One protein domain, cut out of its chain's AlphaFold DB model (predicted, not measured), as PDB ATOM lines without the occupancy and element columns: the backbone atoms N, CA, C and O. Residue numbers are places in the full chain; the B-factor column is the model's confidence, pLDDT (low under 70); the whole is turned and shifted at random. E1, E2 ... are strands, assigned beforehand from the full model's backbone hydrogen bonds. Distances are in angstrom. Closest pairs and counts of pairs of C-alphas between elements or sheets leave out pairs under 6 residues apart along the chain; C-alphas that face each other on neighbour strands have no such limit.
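This is residues 2 to 85 of the 222 residues of the protein "Eukaryotic translation initiation factor 2A" of Oncopeltus fasciatus (UniProt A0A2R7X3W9). With little regular structure, this is a small four-stranded sheet, round which a long unnamed stretch, residues 48 to 85, makes a wide loop that returns past E4. The 84 printed residues hold E1, E2, E3 and E4, no named helix, and only 22 residues in named elements, all strand. The strands form an antiparallel meander in that order, each the neighbour of the one before. The whole is flat, 40 by 31 by 15 A, and only just compact, close to loose, with a radius of gyration of the C-alphas of 14.2 A.

E1, residues 8 to 11, begins at C-alpha 8 (-20.717, -69.710, 6.516) and spans 10.4 A. E2, residues 17 to 22, spans 17.2 A; E3, residues 32 to 37, 17.3 A; E4, residues 42 to 47, 13.5 A, ending at C-alpha 47 (-27.801, -81.741, 11.262).

Hairpin E2 and E3 has N 20 and O 34 at 2.9 A. Hairpin E1 and E2 has N 8 and O 21 at 3.0 A. Hairpin E3 and E4 has N 35 and O 44 at 2.8 A. These pairs are within hydrogen-bond range. Edge strands E1 and E4 are apart.

The C-alphas farthest apart, Gln 51 and Val 71, are 41.3 A apart. The printed part has no cut, and no link between strands is long. Residues 82 to 85 have pLDDT under 70.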
ATOM      1  N   ASN A   2     -22.236 -80.518  -2.907       84.00
ATOM      2  CA  ASN A   2     -23.401 -79.629  -2.924       84.00
ATOM      3  C   ASN A   2     -23.835 -79.357  -1.478       84.00
ATOM      4  O   ASN A   2     -24.060 -80.300  -0.717       84.00
ATOM      5  N   ALA A   3     -23.900 -78.083  -1.110       84.44
ATOM      6  CA  ALA A   3     -24.281 -77.599   0.211       84.44
ATOM      7  C   ALA A   3     -25.202 -76.383   0.018       84.44
ATOM      8  O   ALA A   3     -24.732 -75.241   0.092       84.44
ATOM      9  N   PRO A   4     -26.487 -76.610  -0.322       84.94
ATOM     10  CA  PRO A   4     -27.435 -75.515  -0.459       84.94
ATOM     11  C   PRO A   4     -27.564 -74.784   0.879       84.94
ATOM     12  O   PRO A   4     -27.261 -75.349   1.930       84.94
ATOM     13  N   ASP A   5     -27.997 -73.526   0.832       88.38
ATOM     14  CA  ASP A   5     -28.323 -72.755   2.035       88.38
ATOM     15  C   ASP A   5     -27.136 -72.523   2.997       88.38
ATOM     16  O   ASP A   5     -27.315 -72.220   4.180       88.38
ATOM     17  N   THR A   6     -25.902 -72.635   2.488       91.50
ATOM     18  CA  THR A   6     -24.680 -72.349   3.247       91.50
ATOM     19  C   THR A   6     -24.599 -70.859   3.570       91.50
ATOM     20  O   THR A   6     -24.585 -70.005   2.682       91.50
ATOM     21  N   THR A   7     -24.499 -70.545   4.857       93.00
ATOM     22  CA  THR A   7     -24.342 -69.170   5.355       93.00
ATOM     23  C   THR A   7     -22.904 -68.827   5.723       93.00
ATOM     24  O   THR A   7     -22.544 -67.656   5.666       93.00
ATOM     25  N   LEU A   8     -22.101 -69.836   6.073       92.94
ATOM     26  CA  LEU A   8     -20.717 -69.710   6.516       92.94
ATOM     27  C   LEU A   8     -19.855 -70.770   5.827       92.94
ATOM     28  O   LEU A   8     -20.235 -71.942   5.776       92.94
ATOM     29  N   LEU A   9     -18.684 -70.362   5.339       94.38
ATOM     30  CA  LEU A   9     -17.644 -71.252   4.832       94.38
ATOM     31  C   LEU A   9     -16.312 -70.857   5.461       94.38
ATOM     32  O   LEU A   9     -15.927 -69.691   5.394       94.38
ATOM     33  N   GLN A  10     -15.604 -71.828   6.037       95.19
ATOM     34  CA  GLN A  10     -14.293 -71.586   6.635       95.19
ATOM     35  C   GLN A  10     -13.356 -72.773   6.417       95.19
ATOM     36  O   GLN A  10     -13.722 -73.929   6.649       95.19
ATOM     37  N   TRP A  11     -12.125 -72.480   6.009       94.00
ATOM     38  CA  TRP A  11     -11.058 -73.469   5.888       94.00
ATOM     39  C   TRP A  11     -10.478 -73.831   7.247       94.00
ATOM     40  O   TRP A  11     -10.363 -72.978   8.128       94.00
ATOM     41  N   SER A  12     -10.109 -75.099   7.404       92.69
ATOM     42  CA  SER A  12      -9.382 -75.539   8.580       92.69
ATOM     43  C   SER A  12      -7.997 -74.886   8.611       92.69
ATOM     44  O   SER A  12      -7.402 -74.666   7.553       92.69
ATOM     45  N   PRO A  13      -7.432 -74.633   9.803       90.38
ATOM     46  CA  PRO A  13      -6.072 -74.109   9.949       90.38
ATOM     47  C   PRO A  13      -4.995 -74.970   9.264       90.38
ATOM     48  O   PRO A  13      -3.919 -74.491   8.937       90.38
ATOM     49  N   GLN A  14      -5.305 -76.248   9.035       88.88
ATOM     50  CA  GLN A  14      -4.468 -77.232   8.349       88.88
ATOM     51  C   GLN A  14      -4.513 -77.127   6.813       88.88
ATOM     52  O   GLN A  14      -3.693 -77.733   6.128       88.88
ATOM     53  N   GLY A  15      -5.518 -76.450   6.248       88.44
ATOM     54  CA  GLY A  15      -5.705 -76.292   4.800       88.44
ATOM     55  C   GLY A  15      -6.186 -77.540   4.043       88.44
ATOM     56  O   GLY A  15      -6.400 -77.481   2.837       88.44
ATOM     57  N   THR A  16      -6.384 -78.675   4.716       90.19
ATOM     58  CA  THR A  16      -6.838 -79.939   4.095       90.19
ATOM     59  C   THR A  16      -8.356 -80.096   4.064       90.19
ATOM     60  O   THR A  16      -8.900 -80.848   3.254       90.19
ATOM     61  N   HIS A  17      -9.046 -79.385   4.950       92.75
ATOM     62  CA  HIS A  17     -10.480 -79.502   5.154       92.75
ATOM     63  C   HIS A  17     -11.116 -78.125   5.160       92.75
ATOM     64  O   HIS A  17     -10.479 -77.134   5.511       92.75
ATOM     65  N   PHE A  18     -12.395 -78.070   4.842       94.69
ATOM     66  CA  PHE A  18     -13.195 -76.875   5.036       94.69
ATOM     67  C   PHE A  18     -14.578 -77.271   5.527       94.69
ATOM     68  O   PHE A  18     -15.055 -78.380   5.277       94.69
ATOM     69  N   LEU A  19     -15.217 -76.366   6.255       95.38
ATOM     70  CA  LEU A  19     -16.581 -76.553   6.717       95.38
ATOM     71  C   LEU A  19     -17.526 -75.623   5.970       95.38
ATOM     72  O   LEU A  19     -17.156 -74.518   5.573       95.38
ATOM     73  N   THR A  20     -18.760 -76.080   5.822       95.31
ATOM     74  CA  THR A  20     -19.902 -75.271   5.395       95.31
ATOM     75  C   THR A  20     -20.968 -75.369   6.472       95.31
ATOM     76  O   THR A  20     -21.310 -76.486   6.873       95.31
ATOM     77  N   ALA A  21     -21.508 -74.243   6.924       94.88
ATOM     78  CA  ALA A  21     -22.539 -74.219   7.953       94.88
ATOM     79  C   ALA A  21     -23.733 -73.343   7.565       94.88
ATOM     80  O   ALA A  21     -23.605 -72.286   6.932       94.88
ATOM     81  N   THR A  22     -24.902 -73.787   8.006       93.69
ATOM     82  CA  THR A  22     -26.153 -73.037   7.991       93.69
ATOM     83  C   THR A  22     -26.437 -72.631   9.430       93.69
ATOM     84  O   THR A  22     -26.617 -73.495  10.290       93.69
ATOM     85  N   THR A  23     -26.389 -71.323   9.686       92.06
ATOM     86  CA  THR A  23     -26.455 -70.731  11.026       92.06
ATOM     87  C   THR A  23     -27.691 -69.848  11.197       92.06
ATOM     88  O   THR A  23     -28.115 -69.124  10.285       92.06
ATOM     89  N   ALA A  24     -28.254 -69.883  12.400       89.19
ATOM     90  CA  ALA A  24     -29.245 -68.944  12.893       89.19
ATOM     91  C   ALA A  24     -28.539 -67.669  13.403       89.19
ATOM     92  O   ALA A  24     -27.410 -67.746  13.878       89.19
ATOM     93  N   PRO A  25     -29.167 -66.481  13.317       88.88
ATOM     94  CA  PRO A  25     -30.548 -66.224  12.902       88.88
ATOM     95  C   PRO A  25     -30.732 -66.091  11.385       88.88
ATOM     96  O   PRO A  25     -31.865 -65.909  10.937       88.88
ATOM     97  N   ARG A  26     -29.649 -66.152  10.595       87.81
ATOM     98  CA  ARG A  26     -29.685 -65.873   9.153       87.81
ATOM     99  C   ARG A  26     -30.607 -66.831   8.406       87.81
ATOM    100  O   ARG A  26     -31.425 -66.381   7.607       87.81
ATOM    101  N   LEU A  27     -30.514 -68.125   8.706       87.56
ATOM    102  CA  LEU A  27     -31.471 -69.123   8.245       87.56
ATOM    103  C   LEU A  27     -31.927 -69.984   9.423       87.56
ATOM    104  O   LEU A  27     -31.118 -70.522  10.168       87.56
ATOM    105  N   ARG A  28     -33.244 -70.103   9.611       84.12
ATOM    106  CA  ARG A  28     -33.834 -70.873  10.726       84.12
ATOM    107  C   ARG A  28     -34.229 -72.300  10.349       84.12
ATOM    108  O   ARG A  28     -34.717 -73.050  11.187       84.12
ATOM    109  N   MET A  29     -34.060 -72.668   9.083       85.31
ATOM    110  CA  MET A  29     -34.311 -74.017   8.588       85.31
ATOM    111  C   MET A  29     -32.988 -74.659   8.192       85.31
ATOM    112  O   MET A  29     -32.084 -73.966   7.738       85.31
ATOM    113  N   CYS A  30     -32.893 -75.980   8.360       85.44
ATOM    114  CA  CYS A  30     -31.710 -76.764   7.994       85.44
ATOM    115  C   CYS A  30     -30.415 -76.330   8.709       85.44
ATOM    116  O   CYS A  30     -29.338 -76.456   8.133       85.44
ATOM    117  N   ASN A  31     -30.507 -75.847   9.955       91.19
ATOM    118  CA  ASN A  31     -29.329 -75.548  10.770       91.19
ATOM    119  C   ASN A  31     -28.424 -76.776  10.898       91.19
ATOM    120  O   ASN A  31     -28.895 -77.911  11.015       91.19
ATOM    121  N   GLY A  32     -27.117 -76.540  10.893       92.31
ATOM    122  CA  GLY A  32     -26.123 -77.600  10.976       92.31
ATOM    123  C   GLY A  32     -24.847 -77.250  10.231       92.31
ATOM    124  O   GLY A  32     -24.730 -76.190   9.611       92.31
ATOM    125  N   PHE A  33     -23.884 -78.163  10.276       93.88
ATOM    126  CA  PHE A  33     -22.643 -78.008   9.531       93.88
ATOM    127  C   PHE A  33     -22.181 -79.316   8.901       93.88
ATOM    128  O   PHE A  33     -22.537 -80.420   9.323       93.88
ATOM    129  N   LYS A  34     -21.374 -79.161   7.857       93.94
ATOM    130  CA  LYS A  34     -20.753 -80.240   7.100       93.94
ATOM    131  C   LYS A  34     -19.265 -79.966   6.997       93.94
ATOM    132  O   LYS A  34     -18.874 -78.821   6.776       93.94
ATOM    133  N   MET A  35     -18.453 -81.003   7.146       94.94
ATOM    134  CA  MET A  35     -17.009 -80.942   6.952       94.94
ATOM    135  C   MET A  35     -16.643 -81.697   5.686       94.94
ATOM    136  O   MET A  35     -17.051 -82.841   5.479       94.94
ATOM    137  N   TRP A  36     -15.842 -81.048   4.859       94.06
ATOM    138  CA  TRP A  36     -15.440 -81.527   3.555       94.06
ATOM    139  C   TRP A  36     -13.924 -81.626   3.496       94.06
ATOM    140  O   TRP A  36     -13.203 -80.817   4.083       94.06
ATOM    141  N   HIS A  37     -13.448 -82.609   2.752       92.81
ATOM    142  CA  HIS A  37     -12.066 -82.671   2.307       92.81
ATOM    143  C   HIS A  37     -11.868 -81.759   1.085       92.81
ATOM    144  O   HIS A  37     -12.815 -81.552   0.320       92.81
ATOM    145  N   TYR A  38     -10.648 -81.268   0.839       91.00
ATOM    146  CA  TYR A  38     -10.341 -80.435  -0.338       91.00
ATOM    147  C   TYR A  38     -10.702 -81.105  -1.680       91.00
ATOM    148  O   TYR A  38     -10.967 -80.417  -2.660       91.00
ATOM    149  N   SER A  39     -10.768 -82.442  -1.726       90.00
ATOM    150  CA  SER A  39     -11.230 -83.203  -2.900       90.00
ATOM    151  C   SER A  39     -12.735 -83.075  -3.178       90.00
ATOM    152  O   SER A  39     -13.222 -83.605  -4.174       90.00
ATOM    153  N   GLY A  40     -13.498 -82.426  -2.295       88.94
ATOM    154  CA  GLY A  40     -14.958 -82.320  -2.372       88.94
ATOM    155  C   GLY A  40     -15.708 -83.508  -1.762       88.94
ATOM    156  O   GLY A  40     -16.935 -83.584  -1.889       88.94
ATOM    157  N   THR A  41     -14.989 -84.418  -1.099       90.94
ATOM    158  CA  THR A  41     -15.547 -85.546  -0.346       90.94
ATOM    159  C   THR A  41     -16.168 -85.050   0.964       90.94
ATOM    160  O   THR A  41     -15.532 -84.297   1.701       90.94
ATOM    161  N   LEU A  42     -17.396 -85.475   1.275       92.62
ATOM    162  CA  LEU A  42     -18.045 -85.192   2.559       92.62
ATOM    163  C   LEU A  42     -17.477 -86.127   3.634       92.62
ATOM    164  O   LEU A  42     -17.595 -87.340   3.501       92.62
ATOM    165  N   LEU A  43     -16.876 -85.580   4.689       92.88
ATOM    166  CA  LEU A  43     -16.296 -86.375   5.780       92.88
ATOM    167  C   LEU A  43     -17.161 -86.402   7.030       92.88
ATOM    168  O   LEU A  43     -17.064 -87.333   7.818       92.88
ATOM    169  N   TYR A  44     -17.963 -85.362   7.245       91.88
ATOM    170  CA  TYR A  44     -18.811 -85.267   8.421       91.88
ATOM    171  C   TYR A  44     -20.035 -84.415   8.126       91.88
ATOM    172  O   TYR A  44     -19.945 -83.390   7.450       91.88
ATOM    173  N   GLU A  45     -21.173 -84.821   8.668       92.25
ATOM    174  CA  GLU A  45     -22.423 -84.080   8.600       92.25
ATOM    175  C   GLU A  45     -23.075 -84.120   9.978       92.25
ATOM    176  O   GLU A  45     -23.274 -85.192  10.552       92.25
ATOM    177  N   ARG A  46     -23.415 -82.942  10.504       91.31
ATOM    178  CA  ARG A  46     -24.164 -82.804  11.748       91.31
ATOM    179  C   ARG A  46     -25.378 -81.909  11.523       91.31
ATOM    180  O   ARG A  46     -25.236 -80.680  11.557       91.31
ATOM    181  N   PRO A  47     -26.561 -82.498  11.280       91.00
ATOM    182  CA  PRO A  47     -27.801 -81.741  11.262       91.00
ATOM    183  C   PRO A  47     -28.180 -81.329  12.689       91.00
ATOM    184  O   PRO A  47     -27.986 -82.092  13.636       91.00
ATOM    185  N   TRP A  48     -28.727 -80.126  12.835       89.12
ATOM    186  CA  TRP A  48     -29.296 -79.631  14.087       89.12
ATOM    187  C   TRP A  48     -30.823 -79.779  14.074       89.12
ATOM    188  O   TRP A  48     -31.472 -79.611  13.034       89.12
ATOM    189  N   ASN A  49     -31.411 -80.129  15.221       84.44
ATOM    190  CA  ASN A  49     -32.856 -80.341  15.338       84.44
ATOM    191  C   ASN A  49     -33.634 -79.019  15.242       84.44
ATOM    192  O   ASN A  49     -33.108 -77.950  15.516       84.44
ATOM    193  N   LYS A  50     -34.938 -79.077  14.933       75.44
ATOM    194  CA  LYS A  50     -35.797 -77.875  14.796       75.44
ATOM    195  C   LYS A  50     -35.940 -77.031  16.072       75.44
ATOM    196  O   LYS A  50     -36.444 -75.917  15.994       75.44
ATOM    197  N   GLN A  51     -35.577 -77.581  17.226       80.31
ATOM    198  CA  GLN A  51     -35.661 -76.914  18.528       80.31
ATOM    199  C   GLN A  51     -34.317 -76.331  18.977       80.31
ATOM    200  O   GLN A  51     -34.267 -75.639  19.987       80.31
ATOM    201  N   GLU A  52     -33.242 -76.611  18.244       83.94
ATOM    202  CA  GLU A  52     -31.890 -76.200  18.585       83.94
ATOM    203  C   GLU A  52     -31.352 -75.293  17.470       83.94
ATOM    204  O   GLU A  52     -31.500 -75.575  16.279       83.94
ATOM    205  N   GLU A  53     -30.714 -74.192  17.846       88.88
ATOM    206  CA  GLU A  53     -30.181 -73.221  16.896       88.88
ATOM    207  C   GLU A  53     -28.657 -73.295  16.872       88.88
ATOM    208  O   GLU A  53     -28.003 -73.254  17.913       88.88
ATOM    209  N   LEU A  54     -28.084 -73.378  15.670       91.44
ATOM    210  CA  LEU A  54     -26.642 -73.282  15.480       91.44
ATOM    211  C   LEU A  54     -26.280 -71.825  15.216       91.44
ATOM    212  O   LEU A  54     -26.624 -71.297  14.164       91.44
ATOM    213  N   TRP A  55     -25.614 -71.178  16.164       92.12
ATOM    214  CA  TRP A  55     -25.325 -69.744  16.076       92.12
ATOM    215  C   TRP A  55     -24.028 -69.482  15.317       92.12
ATOM    216  O   TRP A  55     -23.968 -68.623  14.446       92.12
ATOM    217  N   GLU A  56     -22.998 -70.269  15.614       91.38
ATOM    218  CA  GLU A  56     -21.680 -70.116  15.020       91.38
ATOM    219  C   GLU A  56     -20.948 -71.458  14.996       91.38
ATOM    220  O   GLU A  56     -21.199 -72.347  15.814       91.38
ATOM    221  N   VAL A  57     -20.039 -71.601  14.033       92.75
ATOM    222  CA  VAL A  57     -19.069 -72.693  13.979       92.75
ATOM    223  C   VAL A  57     -17.723 -72.086  13.636       92.75
ATOM    224  O   VAL A  57     -17.591 -71.429  12.609       92.75
ATOM    225  N   CYS A  58     -16.720 -72.348  14.461       93.94
ATOM    226  CA  CYS A  58     -15.362 -71.879  14.244       93.94
ATOM    227  C   CYS A  58     -14.374 -73.036  14.388       93.94
ATOM    228  O   CYS A  58     -14.563 -73.950  15.194       93.94
ATOM    229  N   TRP A  59     -13.290 -72.983  13.621       93.31
ATOM    230  CA  TRP A  59     -12.148 -73.853  13.872       93.31
ATOM    231  C   TRP A  59     -11.414 -73.411  15.138       93.31
ATOM    232  O   TRP A  59     -11.317 -72.220  15.428       93.31
ATOM    233  N   GLN A  60     -10.861 -74.374  15.869       92.12
ATOM    234  CA  GLN A  60      -9.957 -74.081  16.974       92.12
ATOM    235  C   GLN A  60      -8.714 -73.343  16.449       92.12
ATOM    236  O   GLN A  60      -8.197 -73.682  15.383       92.12
ATOM    237  N   SER A  61      -8.242 -72.338  17.186       89.94
ATOM    238  CA  SER A  61      -7.012 -71.615  16.865       89.94
ATOM    239  C   SER A  61      -5.776 -72.431  17.254       89.94
ATOM    240  O   SER A  61      -5.765 -73.131  18.267       89.94
ATOM    241  N   PHE A  62      -4.725 -72.333  16.443       88.00
ATOM    242  CA  PHE A  62      -3.448 -73.006  16.671       88.00
ATOM    243  C   PHE A  62      -2.298 -72.018  16.459       88.00
ATOM    244  O   PHE A  62      -2.443 -71.108  15.643       88.00
ATOM    245  N   PRO A  63      -1.175 -72.180  17.179       88.19
ATOM    246  CA  PRO A  63       0.015 -71.377  16.946       88.19
ATOM    247  C   PRO A  63       0.644 -71.703  15.586       88.19
ATOM    248  O   PRO A  63       0.508 -72.817  15.066       88.19
ATOM    249  N   ASP A  64       1.376 -70.738  15.035       82.50
ATOM    250  CA  ASP A  64       2.072 -70.901  13.762       82.50
ATOM    251  C   ASP A  64       3.071 -72.066  13.829       82.50
ATOM    252  O   ASP A  64       3.827 -72.220  14.790       82.50
ATOM    253  N   GLY A  65       3.056 -72.924  12.807       84.12
ATOM    254  CA  GLY A  65       3.927 -74.101  12.740       84.12
ATOM    255  C   GLY A  65       3.444 -75.324  13.530       84.12
ATOM    256  O   GLY A  65       4.123 -76.348  13.511       84.12
ATOM    257  N   ALA A  66       2.255 -75.290  14.149       88.38
ATOM    258  CA  ALA A  66       1.642 -76.480  14.763       88.38
ATOM    259  C   ALA A  66       1.409 -77.633  13.763       88.38
ATOM    260  O   ALA A  66       1.189 -78.785  14.141       88.38
ATOM    261  N   PHE A  67       1.441 -77.312  12.474       85.38
ATOM    262  CA  PHE A  67       0.936 -78.134  11.403       85.38
ATOM    263  C   PHE A  67       1.974 -78.355  10.315       85.38
ATOM    264  O   PHE A  67       2.630 -77.426   9.847       85.38
ATOM    265  N   LYS A  68       2.119 -79.620   9.911       85.06
ATOM    266  CA  LYS A  68       2.985 -79.989   8.793       85.06
ATOM    267  C   LYS A  68       2.323 -79.554   7.484       85.06
ATOM    268  O   LYS A  68       1.105 -79.696   7.367       85.06
ATOM    269  N   PRO A  69       3.099 -79.089   6.489       82.19
ATOM    270  CA  PRO A  69       2.548 -78.777   5.180       82.19
ATOM    271  C   PRO A  69       1.848 -80.021   4.606       82.19
ATOM    272  O   PRO A  69       2.402 -81.126   4.685       82.19
ATOM    273  N   PRO A  70       0.628 -79.876   4.065       79.62
ATOM    274  CA  PRO A  70      -0.138 -81.015   3.594       79.62
ATOM    275  C   PRO A  70       0.528 -81.646   2.370       79.62
ATOM    276  O   PRO A  70       0.846 -80.972   1.391       79.62
ATOM    277  N   VAL A  71       0.723 -82.964   2.412       82.19
ATOM    278  CA  VAL A  71       1.203 -83.734   1.260       82.19
ATOM    279  C   VAL A  71       0.019 -83.978   0.331       82.19
ATOM    280  O   VAL A  71      -0.946 -84.643   0.706       82.19
ATOM    281  N   ILE A  72       0.089 -83.440  -0.886       81.50
ATOM    282  CA  ILE A  72      -0.966 -83.603  -1.889       81.50
ATOM    283  C   ILE A  72      -0.998 -85.069  -2.328       81.50
ATOM    284  O   ILE A  72      -0.039 -85.584  -2.903       81.50
ATOM    285  N   SER A  73      -2.114 -85.743  -2.058       82.38
ATOM    286  CA  SER A  73      -2.383 -87.102  -2.524       82.38
ATOM    287  C   SER A  73      -3.500 -87.084  -3.562       82.38
ATOM    288  O   SER A  73      -4.491 -86.368  -3.409       82.38
ATOM    289  N   TYR A  74      -3.351 -87.902  -4.605       82.19
ATOM    290  CA  TYR A  74      -4.345 -88.081  -5.674       82.19
ATOM    291  C   TYR A  74      -5.285 -89.265  -5.428       82.19
ATOM    292  O   TYR A  74      -6.141 -89.565  -6.258       82.19
ATOM    293  N   LYS A  75      -5.123 -89.974  -4.305       82.19
ATOM    294  CA  LYS A  75      -6.003 -91.093  -3.967       82.19
ATOM    295  C   LYS A  75      -7.392 -90.554  -3.600       82.19
ATOM    296  O   LYS A  75      -7.466 -89.615  -2.803       82.19
ATOM    297  N   PRO A  76      -8.480 -91.122  -4.149       79.75
ATOM    298  CA  PRO A  76      -9.824 -90.713  -3.773       79.75
ATOM    299  C   PRO A  76     -10.040 -91.005  -2.286       79.75
ATOM    300  O   PRO A  76      -9.829 -92.126  -1.829       79.75
ATOM    301  N   VAL A  77     -10.425 -89.980  -1.529       83.38
ATOM    302  CA  VAL A  77     -10.797 -90.123  -0.118       83.38
ATOM    303  C   VAL A  77     -12.242 -90.601  -0.056       83.38
ATOM    304  O   VAL A  77     -13.117 -89.993  -0.681       83.38
ATOM    305  N   GLU A  78     -12.484 -91.679   0.689       81.44
ATOM    306  CA  GLU A  78     -13.829 -92.193   0.947       81.44
ATOM    307  C   GLU A  78     -14.590 -91.239   1.873       81.44
ATOM    308  O   GLU A  78     -14.061 -90.759   2.876       81.44
ATOM    309  N   GLY A  79     -15.826 -90.919   1.497       82.00
ATOM    310  CA  GLY A  79     -16.689 -89.993   2.222       82.00
ATOM    311  C   GLY A  79     -17.949 -90.651   2.734       82.00
ATOM    312  O   GLY A  79     -18.341 -91.725   2.282       82.00
ATOM    313  N   ILE A  80     -18.628 -89.952   3.633       82.75
ATOM    314  CA  ILE A  80     -19.948 -90.344   4.106       82.75
ATOM    315  C   ILE A  80     -20.982 -89.956   3.041       82.75
ATOM    316  O   ILE A  80     -20.952 -88.848   2.494       82.75
ATOM    317  N   ALA A  81     -21.916 -90.863   2.754       73.75
ATOM    318  CA  ALA A  81     -23.100 -90.525   1.978       73.75
ATOM    319  C   ALA A  81     -23.955 -89.513   2.770       73.75
ATOM    320  O   ALA A  81     -24.175 -89.715   3.966       73.75
ATOM    321  N   PRO A  82     -24.436 -88.422   2.145       67.88
ATOM    322  CA  PRO A  82     -25.268 -87.447   2.839       67.88
ATOM    323  C   PRO A  82     -26.520 -88.129   3.400       67.88
ATOM    324  O   PRO A  82     -27.166 -88.917   2.710       67.88
ATOM    325  N   THR A  83     -26.875 -87.807   4.642       66.44
ATOM    326  CA  THR A  83     -28.007 -88.455   5.336       66.44
ATOM    327  C   THR A  83     -29.362 -87.990   4.789       66.44
ATOM    328  O   THR A  83     -30.385 -88.649   4.977       66.44
ATOM    329  N   GLN A  84     -29.403 -86.849   4.095       66.69
ATOM    330  CA  GLN A  84     -30.651 -86.330   3.545       66.69
ATOM    331  C   GLN A  84     -31.136 -87.146   2.339       66.69
ATOM    332  O   GLN A  84     -30.354 -87.407   1.421       66.69
ATOM    333  N   PRO A  85     -32.438 -87.487   2.284       60.75
ATOM    334  CA  PRO A  85     -33.015 -88.159   1.133       60.75
ATOM    335  C   PRO A  85     -32.879 -87.255  -0.089       60.75
ATOM    336  O   PRO A  85     -33.457 -86.169  -0.164       60.75
TER     337      PRO A  85